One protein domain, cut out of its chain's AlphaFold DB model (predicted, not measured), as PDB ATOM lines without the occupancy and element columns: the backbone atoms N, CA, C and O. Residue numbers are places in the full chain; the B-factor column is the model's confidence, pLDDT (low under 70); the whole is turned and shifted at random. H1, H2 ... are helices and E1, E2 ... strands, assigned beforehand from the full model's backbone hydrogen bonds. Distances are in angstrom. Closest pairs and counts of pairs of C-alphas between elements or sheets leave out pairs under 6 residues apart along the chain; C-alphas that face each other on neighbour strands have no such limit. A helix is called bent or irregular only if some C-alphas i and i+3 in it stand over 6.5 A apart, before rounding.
ATOM      1  N   LEU A 167     251.332 165.794 310.132       91.62
ATOM      2  CA  LEU A 167     250.890 166.615 309.010       91.62
ATOM      3  C   LEU A 167     251.821 167.819 308.855       91.62
ATOM      4  O   LEU A 167     252.474 168.204 309.824       91.62
ATOM      5  N   PRO A 168     251.877 168.434 307.667       92.12
ATOM      6  CA  PRO A 168     252.523 169.727 307.523       92.12
ATOM      7  C   PRO A 168     251.835 170.766 308.405       92.12
ATOM      8  O   PRO A 168     250.610 170.744 308.567       92.12
ATOM      9  N   VAL A 169     252.621 171.688 308.956       90.75
ATOM     10  CA  VAL A 169     252.068 172.842 309.678       90.75
ATOM     11  C   VAL A 169     251.312 173.767 308.717       90.75
ATOM     12  O   VAL A 169     251.377 173.623 307.497       90.75
ATOM     13  N   GLY A 170     250.601 174.754 309.264       90.25
ATOM     14  CA  GLY A 170     249.943 175.778 308.445       90.25
ATOM     15  C   GLY A 170     248.477 175.484 308.144       90.25
ATOM     16  O   GLY A 170     247.975 175.788 307.072       90.25
ATOM     17  N   GLY A 171     247.743 174.895 309.086       93.38
ATOM     18  CA  GLY A 171     246.287 174.809 308.965       93.38
ATOM     19  C   GLY A 171     245.761 173.598 308.186       93.38
ATOM     20  O   GLY A 171     244.551 173.488 307.988       93.38
ATOM     21  N   TYR A 172     246.631 172.695 307.714       94.44
ATOM     22  CA  TYR A 172     246.217 171.511 306.950       94.44
ATOM     23  C   TYR A 172     245.303 170.589 307.747       94.44
ATOM     24  O   TYR A 172     244.307 170.108 307.204       94.44
ATOM     25  N   PHE A 173     245.618 170.354 309.022       95.25
ATOM     26  CA  PHE A 173     244.779 169.552 309.904       95.25
ATOM     27  C   PHE A 173     243.353 170.114 309.973       95.25
ATOM     28  O   PHE A 173     242.380 169.378 309.801       95.25
ATOM     29  N   GLU A 174     243.226 171.426 310.156       97.19
ATOM     30  CA  GLU A 174     241.949 172.116 310.289       97.19
ATOM     31  C   GLU A 174     241.143 172.078 308.980       97.19
ATOM     32  O   GLU A 174     239.942 171.802 309.023       97.19
ATOM     33  N   ILE A 175     241.782 172.272 307.815       96.81
ATOM     34  CA  ILE A 175     241.107 172.154 306.507       96.81
ATOM     35  C   ILE A 175     240.664 170.717 306.224       96.81
ATOM     36  O   ILE A 175     239.547 170.496 305.750       96.81
ATOM     37  N   LEU A 176     241.514 169.735 306.528       95.88
ATOM     38  CA  LEU A 176     241.181 168.322 306.372       95.88
ATOM     39  C   LEU A 176     239.965 167.963 307.222       95.88
ATOM     40  O   LEU A 176     238.992 167.411 306.707       95.88
ATOM     41  N   LEU A 177     240.001 168.302 308.508       96.50
ATOM     42  CA  LEU A 177     238.916 167.989 309.424       96.50
ATOM     43  C   LEU A 177     237.616 168.702 309.019       96.50
ATOM     44  O   LEU A 177     236.567 168.062 308.978       96.50
ATOM     45  N   HIS A 178     237.694 169.974 308.618       97.56
ATOM     46  CA  HIS A 178     236.570 170.713 308.037       97.56
ATOM     47  C   HIS A 178     235.945 169.971 306.842       97.56
ATOM     48  O   HIS A 178     234.737 169.725 306.834       97.56
ATOM     49  N   TYR A 179     236.762 169.556 305.867       96.94
ATOM     50  CA  TYR A 179     236.305 168.828 304.680       96.94
ATOM     51  C   TYR A 179     235.558 167.536 305.042       96.94
ATOM     52  O   TYR A 179     234.485 167.262 304.496       96.94
ATOM     53  N   TYR A 180     236.086 166.744 305.977       95.56
ATOM     54  CA  TYR A 180     235.442 165.488 306.364       95.56
ATOM     55  C   TYR A 180     234.168 165.692 307.185       95.56
ATOM     56  O   TYR A 180     233.184 164.995 306.930       95.56
ATOM     57  N   ILE A 181     234.137 166.655 308.111       96.62
ATOM     58  CA  ILE A 181     232.920 166.954 308.882       96.62
ATOM     59  C   ILE A 181     231.805 167.431 307.948       96.62
ATOM     60  O   ILE A 181     230.671 166.977 308.078       96.62
ATOM     61  N   GLN A 182     232.110 168.271 306.953       96.00
ATOM     62  CA  GLN A 182     231.118 168.681 305.952       96.00
ATOM     63  C   GLN A 182     230.597 167.498 305.126       96.00
ATOM     64  O   GLN A 182     229.395 167.399 304.870       96.00
ATOM     65  N   ARG A 183     231.473 166.563 304.733       94.75
ATOM     66  CA  ARG A 183     231.049 165.335 304.040       94.75
ATOM     67  C   ARG A 183     230.186 164.436 304.917       94.75
ATOM     68  O   ARG A 183     229.263 163.817 304.395       94.75
ATOM     69  N   TYR A 184     230.470 164.356 306.211       94.56
ATOM     70  CA  TYR A 184     229.628 163.643 307.167       94.56
ATOM     71  C   TYR A 184     228.263 164.329 307.316       94.56
ATOM     72  O   TYR A 184     227.228 163.693 307.136       94.56
ATOM     73  N   ALA A 185     228.237 165.649 307.517       95.25
ATOM     74  CA  ALA A 185     227.010 166.437 307.641       95.25
ATOM     75  C   ALA A 185     226.090 166.327 306.409       95.25
ATOM     76  O   ALA A 185     224.868 166.413 306.530       95.25
ATOM     77  N   ALA A 186     226.663 166.122 305.219       94.00
ATOM     78  CA  ALA A 186     225.905 165.879 303.994       94.00
ATOM     79  C   ALA A 186     225.174 164.522 303.981       94.00
ATOM     80  O   ALA A 186     224.163 164.393 303.295       94.00
ATOM     81  N   GLN A 187     225.670 163.532 304.728       94.12
ATOM     82  CA  GLN A 187     225.123 162.171 304.787       94.12
ATOM     83  C   GLN A 187     224.133 161.978 305.944       94.12
ATOM     84  O   GLN A 187     223.295 161.078 305.909       94.12
ATOM     85  N   VAL A 188     224.209 162.821 306.975       92.00
ATOM     86  CA  VAL A 188     223.349 162.722 308.156       92.00
ATOM     87  C   VAL A 188     221.951 163.275 307.873       92.00
ATOM     88  O   VAL A 188     221.789 164.423 307.458       92.00
ATOM     89  N   GLN A 189     220.923 162.475 308.171       93.38
ATOM     90  CA  GLN A 189     219.518 162.891 308.054       93.38
ATOM     91  C   GLN A 189     219.040 163.745 309.238       93.38
ATOM     92  O   GLN A 189     218.117 164.541 309.095       93.38
ATOM     93  N   GLN A 190     219.666 163.605 310.411       94.88
ATOM     94  CA  GLN A 190     219.273 164.336 311.615       94.88
ATOM     95  C   GLN A 190     219.633 165.829 311.493       94.88
ATOM     96  O   GLN A 190     220.821 166.169 311.445       94.88
ATOM     97  N   PRO A 191     218.644 166.745 311.494       94.56
ATOM     98  CA  PRO A 191     218.887 168.159 311.221       94.56
ATOM     99  C   PRO A 191     219.756 168.820 312.298       94.56
ATOM    100  O   PRO A 191     220.642 169.601 311.967       94.56
ATOM    101  N   ALA A 192     219.568 168.457 313.572       95.38
ATOM    102  CA  ALA A 192     220.367 168.985 314.678       95.38
ATOM    103  C   ALA A 192     221.857 168.630 314.533       95.38
ATOM    104  O   ALA A 192     222.713 169.508 314.586       95.38
ATOM    105  N   ILE A 193     222.165 167.358 314.260       92.50
ATOM    106  CA  ILE A 193     223.545 166.890 314.066       92.50
ATOM    107  C   ILE A 193     224.180 167.553 312.845       92.50
ATOM    108  O   ILE A 193     225.346 167.941 312.898       92.50
ATOM    109  N   LYS A 194     223.417 167.745 311.764       96.12
ATOM    110  CA  LYS A 194     223.882 168.452 310.567       96.12
ATOM    111  C   LYS A 194     224.240 169.912 310.863       96.12
ATOM    112  O   LYS A 194     225.303 170.367 310.445       96.12
ATOM    113  N   VAL A 195     223.392 170.631 311.602       96.62
ATOM    114  CA  VAL A 195     223.654 172.021 312.016       96.62
ATOM    115  C   VAL A 195     224.897 172.101 312.900       96.62
ATOM    116  O   VAL A 195     225.797 172.880 312.596       96.62
ATOM    117  N   VAL A 196     224.991 171.262 313.935       96.06
ATOM    118  CA  VAL A 196     226.157 171.232 314.837       96.06
ATOM    119  C   VAL A 196     227.437 170.898 314.069       96.06
ATOM    120  O   VAL A 196     228.443 171.582 314.231       96.06
ATOM    121  N   SER A 197     227.390 169.904 313.179       96.88
ATOM    122  CA  SER A 197     228.534 169.521 312.343       96.88
ATOM    123  C   SER A 197     229.008 170.683 311.471       96.88
ATOM    124  O   SER A 197     230.205 170.951 311.415       96.88
ATOM    125  N   ASN A 198     228.089 171.418 310.836       97.00
ATOM    126  CA  ASN A 198     228.446 172.593 310.037       97.00
ATOM    127  C   ASN A 198     229.063 173.707 310.895       97.00
ATOM    128  O   ASN A 198     230.093 174.253 310.514       97.00
ATOM    129  N   ILE A 199     228.491 173.995 312.070       97.62
ATOM    130  CA  ILE A 199     229.028 175.007 312.996       97.62
ATOM    131  C   ILE A 199     230.456 174.646 313.419       97.62
ATOM    132  O   ILE A 199     231.351 175.489 313.353       97.62
ATOM    133  N   VAL A 200     230.692 173.393 313.815       97.50
ATOM    134  CA  VAL A 200     232.029 172.916 314.202       97.50
ATOM    135  C   VAL A 200     232.992 172.990 313.018       97.50
ATOM    136  O   VAL A 200     234.108 173.490 313.170       97.50
ATOM    137  N   ALA A 201     232.568 172.551 311.830       97.62
ATOM    138  CA  ALA A 201     233.389 172.624 310.627       97.62
ATOM    139  C   ALA A 201     233.795 174.070 310.309       97.62
ATOM    140  O   ALA A 201     234.966 174.332 310.032       97.62
ATOM    141  N   ASP A 202     232.864 175.019 310.359       97.81
ATOM    142  CA  ASP A 202     233.146 176.425 310.066       97.81
ATOM    143  C   ASP A 202     234.027 177.075 311.142       97.81
ATOM    144  O   ASP A 202     234.900 177.891 310.817       97.81
ATOM    145  N   ALA A 203     233.859 176.678 312.408       97.88
ATOM    146  CA  ALA A 203     234.690 177.135 313.518       97.88
ATOM    147  C   ALA A 203     236.158 176.710 313.361       97.88
ATOM    148  O   ALA A 203     237.050 177.513 313.646       97.88
ATOM    149  N   LEU A 204     236.435 175.507 312.839       97.81
ATOM    150  CA  LEU A 204     237.806 175.049 312.564       97.81
ATOM    151  C   LEU A 204     238.553 175.984 311.606       97.81
ATOM    152  O   LEU A 204     239.754 176.188 311.760       97.81
ATOM    153  N   LEU A 205     237.846 176.614 310.660       97.25
ATOM    154  CA  LEU A 205     238.455 177.547 309.712       97.25
ATOM    155  C   LEU A 205     238.927 178.856 310.355       97.25
ATOM    156  O   LEU A 205     239.636 179.620 309.701       97.25
ATOM    157  N   SER A 206     238.555 179.144 311.607       96.19
ATOM    158  CA  SER A 206     239.035 180.334 312.325       96.19
ATOM    159  C   SER A 206     240.561 180.360 312.458       96.19
ATOM    160  O   SER A 206     241.167 181.416 312.281       96.19
ATOM    161  N   ILE A 207     241.185 179.199 312.671       95.44
ATOM    162  CA  ILE A 207     242.635 179.054 312.828       95.44
ATOM    163  C   ILE A 207     243.370 179.394 311.519       95.44
ATOM    164  O   ILE A 207     244.133 180.360 311.512       95.44
ATOM    165  N   PRO A 208     243.136 178.709 310.380       94.75
ATOM    166  CA  PRO A 208     243.808 179.057 309.129       94.75
ATOM    167  C   PRO A 208     243.453 180.470 308.635       94.75
ATOM    168  O   PRO A 208     244.300 181.134 308.039       94.75
ATOM    169  N   LYS A 209     242.255 181.001 308.928       96.06
ATOM    170  CA  LYS A 209     241.937 182.417 308.651       96.06
ATOM    171  C   LYS A 209     242.835 183.374 309.437       96.06
ATOM    172  O   LYS A 209     243.277 184.377 308.877       96.06
ATOM    173  N   ALA A 210     243.106 183.069 310.706       95.50
ATOM    174  CA  ALA A 210     244.000 183.860 311.546       95.50
ATOM    175  C   ALA A 210     245.468 183.752 311.099       95.50
ATOM    176  O   ALA A 210     246.185 184.745 311.152       95.50
ATOM    177  N   LEU A 211     245.897 182.582 310.611       93.31
ATOM    178  CA  LEU A 211     247.271 182.354 310.147       93.31
ATOM    179  C   LEU A 211     247.599 183.092 308.839       93.31
ATOM    180  O   LEU A 211     248.670 183.677 308.720       93.31
ATOM    181  N   TYR A 212     246.691 183.075 307.858       91.88
ATOM    182  CA  TYR A 212     246.979 183.567 306.501       91.88
ATOM    183  C   TYR A 212     246.344 184.925 306.162       91.88
ATOM    184  O   TYR A 212     246.553 185.456 305.065       91.88
ATOM    185  N   GLY A 213     245.530 185.489 307.061       90.38
ATOM    186  CA  GLY A 213     244.708 186.665 306.772       90.38
ATOM    187  C   GLY A 213     243.693 186.421 305.643       90.38
ATOM    188  O   GLY A 213     243.623 185.347 305.047       90.38
ATOM    189  N   ARG A 214     242.872 187.425 305.307       84.19
ATOM    190  CA  ARG A 214     241.724 187.251 304.387       84.19
ATOM    191  C   ARG A 214     242.120 186.768 302.981       84.19
ATOM    192  O   ARG A 214     241.512 185.839 302.447       84.19
ATOM    193  N   ASN A 215     243.132 187.397 302.387       86.81
ATOM    194  CA  ASN A 215     243.527 187.127 301.002       86.81
ATOM    195  C   ASN A 215     244.379 185.854 300.887       86.81
ATOM    196  O   ASN A 215     244.169 185.068 299.966       86.81
ATOM    197  N   GLY A 216     245.285 185.618 301.844       92.81
ATOM    198  CA  GLY A 216     246.099 184.401 301.887       92.81
ATOM    199  C   GLY A 216     245.255 183.161 302.164       92.81
ATOM    200  O   GLY A 216     245.389 182.162 301.459       92.81
ATOM    201  N   PHE A 217     244.311 183.257 303.108       95.25
ATOM    202  CA  PHE A 217     243.405 182.156 303.434       95.25
ATOM    203  C   PHE A 217     242.590 181.708 302.224       95.25
ATOM    204  O   PHE A 217     242.480 180.515 301.980       95.25
ATOM    205  N   THR A 218     242.034 182.645 301.452       95.19
ATOM    206  CA  THR A 218     241.176 182.301 300.306       95.19
ATOM    207  C   THR A 218     241.934 181.463 299.278       95.19
ATOM    208  O   THR A 218     241.420 180.440 298.831       95.19
ATOM    209  N   LYS A 219     243.170 181.858 298.945       94.38
ATOM    210  CA  LYS A 219     244.029 181.102 298.027       94.38
ATOM    211  C   LYS A 219     244.364 179.718 298.594       94.38
ATOM    212  O   LYS A 219     244.070 178.713 297.954       94.38
ATOM    213  N   PHE A 220     244.893 179.679 299.816       93.81
ATOM    214  CA  PHE A 220     245.277 178.446 300.506       93.81
ATOM    215  C   PHE A 220     244.113 177.447 300.631       93.81
ATOM    216  O   PHE A 220     244.252 176.266 300.313       93.81
ATOM    217  N   TYR A 221     242.942 177.928 301.056       95.50
ATOM    218  CA  TYR A 221     241.736 177.124 301.224       95.50
ATOM    219  C   TYR A 221     241.257 176.540 299.895       95.50
ATOM    220  O   TYR A 221     240.976 175.344 299.825       95.50
ATOM    221  N   LEU A 222     241.178 177.355 298.837       95.06
ATOM    222  CA  LEU A 222     240.717 176.893 297.526       95.06
ATOM    223  C   LEU A 222     241.654 175.840 296.931       95.06
ATOM    224  O   LEU A 222     241.170 174.786 296.523       95.06
ATOM    225  N   GLU A 223     242.966 176.086 296.945       94.81
ATOM    226  CA  GLU A 223     243.973 175.144 296.433       94.81
ATOM    227  C   GLU A 223     243.918 173.807 297.191       94.81
ATOM    228  O   GLU A 223     243.856 172.735 296.583       94.81
ATOM    229  N   THR A 224     243.844 173.865 298.523       94.69
ATOM    230  CA  THR A 224     243.759 172.670 299.373       94.69
ATOM    231  C   THR A 224     242.460 171.896 299.128       94.69
ATOM    232  O   THR A 224     242.482 170.679 298.940       94.69
ATOM    233  N   MET A 225     241.313 172.579 299.081       95.06
ATOM    234  CA  MET A 225     240.010 171.942 298.851       95.06
ATOM    235  C   MET A 225     239.890 171.348 297.447       95.06
ATOM    236  O   MET A 225     239.259 170.304 297.269       95.06
ATOM    237  N   GLU A 226     240.478 171.991 296.440       95.44
ATOM    238  CA  GLU A 226     240.528 171.459 295.082       95.44
ATOM    239  C   GLU A 226     241.369 170.178 295.017       95.44
ATOM    240  O   GLU A 226     240.901 169.179 294.458       95.44
ATOM    241  N   ALA A 227     242.549 170.171 295.644       94.75
ATOM    242  CA  ALA A 227     243.383 168.976 295.749       94.75
ATOM    243  C   ALA A 227     242.629 167.827 296.441       94.75
ATOM    244  O   ALA A 227     242.576 166.715 295.909       94.75
ATOM    245  N   LEU A 228     241.947 168.108 297.557       93.50
ATOM    246  CA  LEU A 228     241.147 167.119 298.289       93.50
ATOM    247  C   LEU A 228     240.004 166.537 297.456       93.50
ATOM    248  O   LEU A 228     239.817 165.320 297.431       93.50
ATOM    249  N   ARG A 229     239.249 167.380 296.744       93.19
ATOM    250  CA  ARG A 229     238.147 166.924 295.877       93.19
ATOM    251  C   ARG A 229     238.642 166.058 294.724       93.19
ATOM    252  O   ARG A 229     237.959 165.115 294.334       93.19
ATOM    253  N   LYS A 230     239.827 166.364 294.193       94.75
ATOM    254  CA  LYS A 230     240.468 165.609 293.108       94.75
ATOM    255  C   LYS A 230     241.267 164.397 293.601       94.75
ATOM    256  O   LYS A 230     241.827 163.689 292.770       94.75
ATOM    257  N   ASN A 231     241.313 164.145 294.915       89.50
ATOM    258  CA  ASN A 231     242.179 163.144 295.552       89.50
ATOM    259  C   ASN A 231     243.653 163.272 295.121       89.50
ATOM    260  O   ASN A 231     244.344 162.275 294.925       89.50
ATOM    261  N   GLN A 232     244.114 164.506 294.932       92.88
ATOM    262  CA  GLN A 232     245.499 164.822 294.601       92.88
ATOM    263  C   GLN A 232     246.321 165.038 295.878       92.88
ATOM    264  O   GLN A 232     245.747 165.350 296.929       92.88
ATOM    265  N   PRO A 233     247.657 164.896 295.808       87.88
ATOM    266  CA  PRO A 233     248.538 165.294 296.896       87.88
ATOM    267  C   PRO A 233     248.296 166.752 297.295       87.88
ATOM    268  O   PRO A 233     248.045 167.608 296.447       87.88
ATOM    269  N   LEU A 234     248.368 167.027 298.597       87.88
ATOM    270  CA  LEU A 234     248.223 168.384 299.110       87.88
ATOM    271  C   LEU A 234     249.419 169.249 298.679       87.88
ATOM    272  O   LEU A 234     250.532 168.728 298.576       87.88
ATOM    273  N   PRO A 235     249.219 170.554 298.438       82.50
ATOM    274  CA  PRO A 235     250.283 171.475 298.038       82.50
ATOM    275  C   PRO A 235     251.176 171.856 299.233       82.50
ATOM    276  O   PRO A 235     251.158 172.983 299.708       82.50
ATOM    277  N   VAL A 236     251.944 170.899 299.748       82.25
ATOM    278  CA  VAL A 236     252.747 171.048 300.969       82.25
ATOM    279  C   VAL A 236     253.973 171.945 300.737       82.25
ATOM    280  O   VAL A 236     254.731 171.711 299.798       82.25
ATOM    281  N   SER A 237     254.205 172.936 301.609       72.69
ATOM    282  CA  SER A 237     255.524 173.575 301.746       72.69
ATOM    283  C   SER A 237     256.407 172.719 302.660       72.69
ATOM    284  O   SER A 237     255.916 172.144 303.627       72.69
ATOM    285  N   GLU A 238     257.709 172.619 302.383       69.38
ATOM    286  CA  GLU A 238     258.651 171.740 303.115       69.38
ATOM    287  C   GLU A 238     258.922 172.159 304.580       69.38
ATOM    288  O   GLU A 238     259.812 171.633 305.246       69.38
ATOM    289  N   GLU A 239     258.167 173.116 305.111       76.75
ATOM    290  CA  GLU A 239     258.450 173.766 306.382       76.75
ATOM    291  C   GLU A 239     257.651 173.127 307.516       76.75
ATOM    292  O   GLU A 239     256.509 173.488 307.765       76.75
ATOM    293  N   GLY A 240     258.287 172.224 308.262       87.50
ATOM    294  CA  GLY A 240     257.809 171.784 309.572       87.50
ATOM    295  C   GLY A 240     256.646 170.786 309.561       87.50
ATOM    296  O   GLY A 240     255.862 170.668 308.622       87.50
ATOM    297  N   LEU A 241     256.538 170.046 310.664       92.25
ATOM    298  CA  LEU A 241     255.529 169.011 310.868       92.25
ATOM    299  C   LEU A 241     254.860 169.186 312.234       92.25
ATOM    300  O   LEU A 241     255.513 169.534 313.218       92.25
ATOM    301  N   GLU A 242     253.566 168.897 312.300       91.94
ATOM    302  CA  GLU A 242     252.772 168.852 313.523       91.94
ATOM    303  C   GLU A 242     252.224 167.443 313.775       91.94
ATOM    304  O   GLU A 242     251.850 166.716 312.853       91.94
ATOM    305  N   SER A 243     252.169 167.051 315.050       92.38
ATOM    306  CA  SER A 243     251.590 165.772 315.468       92.38
ATOM    307  C   SER A 243     250.070 165.800 315.325       92.38
ATOM    308  O   SER A 243     249.387 166.611 315.963       92.38
ATOM    309  N   VAL A 244     249.530 164.865 314.541       92.00
ATOM    310  CA  VAL A 244     248.080 164.716 314.344       92.00
ATOM    311  C   VAL A 244     247.395 164.353 315.656       92.00
ATOM    312  O   VAL A 244     246.308 164.849 315.949       92.00
ATOM    313  N   TYR A 245     248.043 163.521 316.471       90.00
ATOM    314  CA  TYR A 245     247.493 163.090 317.750       90.00
ATOM    315  C   TYR A 245     247.290 164.273 318.704       90.00
ATOM    316  O   TYR A 245     246.205 164.434 319.261       90.00
ATOM    317  N   CYS A 246     248.288 165.156 318.821       89.94
ATOM    318  CA  CYS A 246     248.193 166.343 319.674       89.94
ATOM    319  C   CYS A 246     247.064 167.279 319.219       89.94
ATOM    320  O   CYS A 246     246.320 167.807 320.044       89.94
ATOM    321  N   LYS A 247     246.896 167.448 317.902       93.25
ATOM    322  CA  LYS A 247     245.803 168.241 317.321       93.25
ATOM    323  C   LYS A 247     244.436 167.628 317.609       93.25
ATOM    324  O   LYS A 247     243.523 168.330 318.038       93.25
ATOM    325  N   TYR A 248     244.302 166.318 317.428       92.19
ATOM    326  CA  TYR A 248     243.062 165.601 317.703       92.19
ATOM    327  C   TYR A 248     242.657 165.693 319.182       92.19
ATOM    328  O   TYR A 248     241.501 165.990 319.495       92.19
ATOM    329  N   GLN A 249     243.610 165.492 320.096       91.88
ATOM    330  CA  GLN A 249     243.368 165.641 321.531       91.88
ATOM    331  C   GLN A 249     242.941 167.064 321.890       91.88
ATOM    332  O   GLN A 249     241.986 167.236 322.645       91.88
ATOM    333  N   LEU A 250     243.598 168.076 321.312       94.81
ATOM    334  CA  LEU A 250     243.236 169.472 321.533       94.81
ATOM    335  C   LEU A 250     241.803 169.759 321.074       94.81
ATOM    336  O   LEU A 250     241.020 170.309 321.846       94.81
ATOM    337  N   VAL A 251     241.431 169.349 319.859       94.56
ATOM    338  CA  VAL A 251     240.059 169.529 319.357       94.56
ATOM    339  C   VAL A 251     239.050 168.817 320.254       94.56
ATOM    340  O   VAL A 251     238.034 169.405 320.613       94.56
ATOM    341  N   THR A 252     239.349 167.589 320.675       91.69
ATOM    342  CA  THR A 252     238.481 166.824 321.584       91.69
ATOM    343  C   THR A 252     238.281 167.558 322.911       91.69
ATOM    344  O   THR A 252     237.150 167.701 323.374       91.69
ATOM    345  N   ALA A 253     239.359 168.073 323.508       95.75
ATOM    346  CA  ALA A 253     239.300 168.824 324.758       95.75
ATOM    347  C   ALA A 253     238.513 170.137 324.611       95.75
ATOM    348  O   ALA A 253     237.700 170.463 325.476       95.75
ATOM    349  N   VAL A 254     238.706 170.870 323.509       96.88
ATOM    350  CA  VAL A 254     237.979 172.118 323.225       96.88
ATOM    351  C   VAL A 254     236.491 171.854 323.012       96.88
ATOM    352  O   VAL A 254     235.669 172.566 323.582       96.88
ATOM    353  N   LEU A 255     236.129 170.824 322.244       95.06
ATOM    354  CA  LEU A 255     234.728 170.460 322.022       95.06
ATOM    355  C   LEU A 255     234.051 170.006 323.314       95.06
ATOM    356  O   LEU A 255     232.926 170.417 323.581       95.06
ATOM    357  N   HIS A 256     234.743 169.221 324.139       95.31
ATOM    358  CA  HIS A 256     234.237 168.849 325.456       95.31
ATOM    359  C   HIS A 256     234.035 170.086 326.339       95.31
ATOM    360  O   HIS A 256     232.997 170.223 326.969       95.31
ATOM    361  N   CYS A 257     235.002 171.004 326.378       97.25
ATOM    362  CA  CYS A 257     234.875 172.250 327.133       97.25
ATOM    363  C   CYS A 257     233.681 173.087 326.648       97.25
ATOM    364  O   CYS A 257     232.869 173.532 327.454       97.25
ATOM    365  N   ALA A 258     233.532 173.250 325.332       95.75
ATOM    366  CA  ALA A 258     232.410 173.969 324.745       95.75
ATOM    367  C   ALA A 258     231.068 173.309 325.090       95.75
ATOM    368  O   ALA A 258     230.130 174.014 325.440       95.75
ATOM    369  N   ALA A 259     230.982 171.977 325.040       94.88
ATOM    370  CA  ALA A 259     229.776 171.246 325.419       94.88
ATOM    371  C   ALA A 259     229.396 171.486 326.889       94.88
ATOM    372  O   ALA A 259     228.241 171.792 327.166       94.88
ATOM    373  N   GLU A 260     230.363 171.427 327.811       97.12
ATOM    374  CA  GLU A 260     230.128 171.726 329.232       97.12
ATOM    375  C   GLU A 260     229.650 173.169 329.436       97.12
ATOM    376  O   GLU A 260     228.686 173.404 330.157       97.12
ATOM    377  N   LEU A 261     230.280 174.140 328.765       96.50
ATOM    378  CA  LEU A 261     229.895 175.550 328.865       96.50
ATOM    379  C   LEU A 261     228.503 175.824 328.288       96.50
ATOM    380  O   LEU A 261     227.746 176.599 328.865       96.50
ATOM    381  N   LEU A 262     228.157 175.195 327.163       94.62
ATOM    382  CA  LEU A 262     226.841 175.325 326.531       94.62
ATOM    383  C   LEU A 262     225.727 174.647 327.339       94.62
ATOM    384  O   LEU A 262     224.559 174.959 327.128       94.62
ATOM    385  N   ASN A 263     226.082 173.742 328.252       96.25
ATOM    386  CA  ASN A 263     225.144 173.080 329.151       96.25
ATOM    387  C   ASN A 263     224.864 173.889 330.434       96.25
ATOM    388  O   ASN A 263     224.034 173.481 331.242       96.25
ATOM    389  N   ILE A 264     225.541 175.028 330.640       96.44
ATOM    390  CA  ILE A 264     225.262 175.932 331.761       96.44
ATOM    391  C   ILE A 264     224.015 176.757 331.436       96.44
ATOM    392  O   ILE A 264     224.037 177.629 330.567       96.44
ATOM    393  N   ASP A 265     222.938 176.522 332.177       97.44
ATOM    394  CA  ASP A 265     221.675 177.261 332.087       97.44
ATOM    395  C   ASP A 265     221.572 178.406 333.113       97.44
ATOM    396  O   ASP A 265     220.808 179.355 332.916       97.44
ATOM    397  N   LEU A 266     222.363 178.356 334.192       96.12
ATOM    398  CA  LEU A 266     222.320 179.321 335.290       96.12
ATOM    399  C   LEU A 266     223.710 179.629 335.867       96.12
ATOM    400  O   LEU A 266     224.465 178.738 336.246       96.12
TER     401      LEU A 266
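Overview. This is residues 167 to 266 of the 286 residues of an uncharacterized protein of Callipepla squamata (UniProt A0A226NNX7). The model is a helical hairpin, H1 and H2 side by side, with the sharply kinked H3 set steeply at the end where H1 begins and H2 ends, and with H4 starting near the first residues of H1 and splaying away from it as the other arm of a V. The far part of H4 and the tail after it, residues 256 to 266, stick out free, while the first two printed residues pair with E1 just before H4. The printed part has 100 residues, with four named helices and one named strand in the order H1, H2, H3, E1, H4, and its class is mostly helix. It is only just compact, close to loose, with a radius of gyration of the C-alphas of 14.9 A. Its outline is elongated, spanning 48 by 28 by 27 A.

Arrangement. Begin at residues 167 to 168, a short stretch paired antiparallel with residues 241 to 242 of E1, which is residues 241 to 243; E1 pairs with no named strand. Next look at H1, residues 172 to 187, and H2, residues 191 to 204, which form a helical hairpin. They touch, with 22 pairs of C-alphas within 8 A, and the closest C-alphas, those of His 178 and Ala 201, are 4.5 A apart. They run opposite ways at a shallow tilt of 13 degrees. Go on to H3, residues 206 to 229, which touches H1; H1 touches H3 with residues 174 to 179 alone. The closest C-alphas of H1 and H3 are those of Glu 174 and Pro 208, 7.3 A apart, and the two helices run the same way at a steep tilt of 60 degrees. H2 and H3 meet only through their link. The last helix, H4, residues 244 to 262, is close to H1 but not clearly touching: the closest C-alphas, those of Phe 173 and Val 244, are 7.3 A apart. These two run the same way at a steep tilt of 58 degrees. H4 is apart from both H2 and H3. In H2 and H4 every O i to N i+4 pair is within hydrogen-bond range; in H1 it is 11 of 12 and in H3 17 of 20.

Along the chain. Find C-alpha 172 at (246.217, 171.511, 306.950); from there H1 runs 23.2 A to C-alpha 187 at (225.123, 162.171, 304.787). Residues 191 to 204 bring you back along H2, 20.2 A from first to last C-alpha. H3, residues 206 to 229, is the longest helix by residues but measures 21.2 A between its end C-alphas. It has a kink of 123 degrees near residue 215 and is irregular, with C-alphas 211 and 214 lying 9.4 A apart. E1 takes residues 241 to 243, and H4 follows at residue 244, running 26.7 A to C-alpha 262 at (226.841, 175.325, 326.531).

Size, cuts and confidence. Read from residue 167 to residue 266 and you meet no cut in the printed part. The long link is that from H3 to E1, with 11 residues between them; the other links are tight. The two C-alphas farthest apart, those of Glu 238 in that link and Leu 266, are 49.1 A apart. Without residues 256 to 266, of which 256 to 262 belong to H4, the body of 89 residues spans 41 by 29 by 25 A. The B-factor column shows a mean pLDDT of 93.4 for the printed part, and one residue, 238, is under 70.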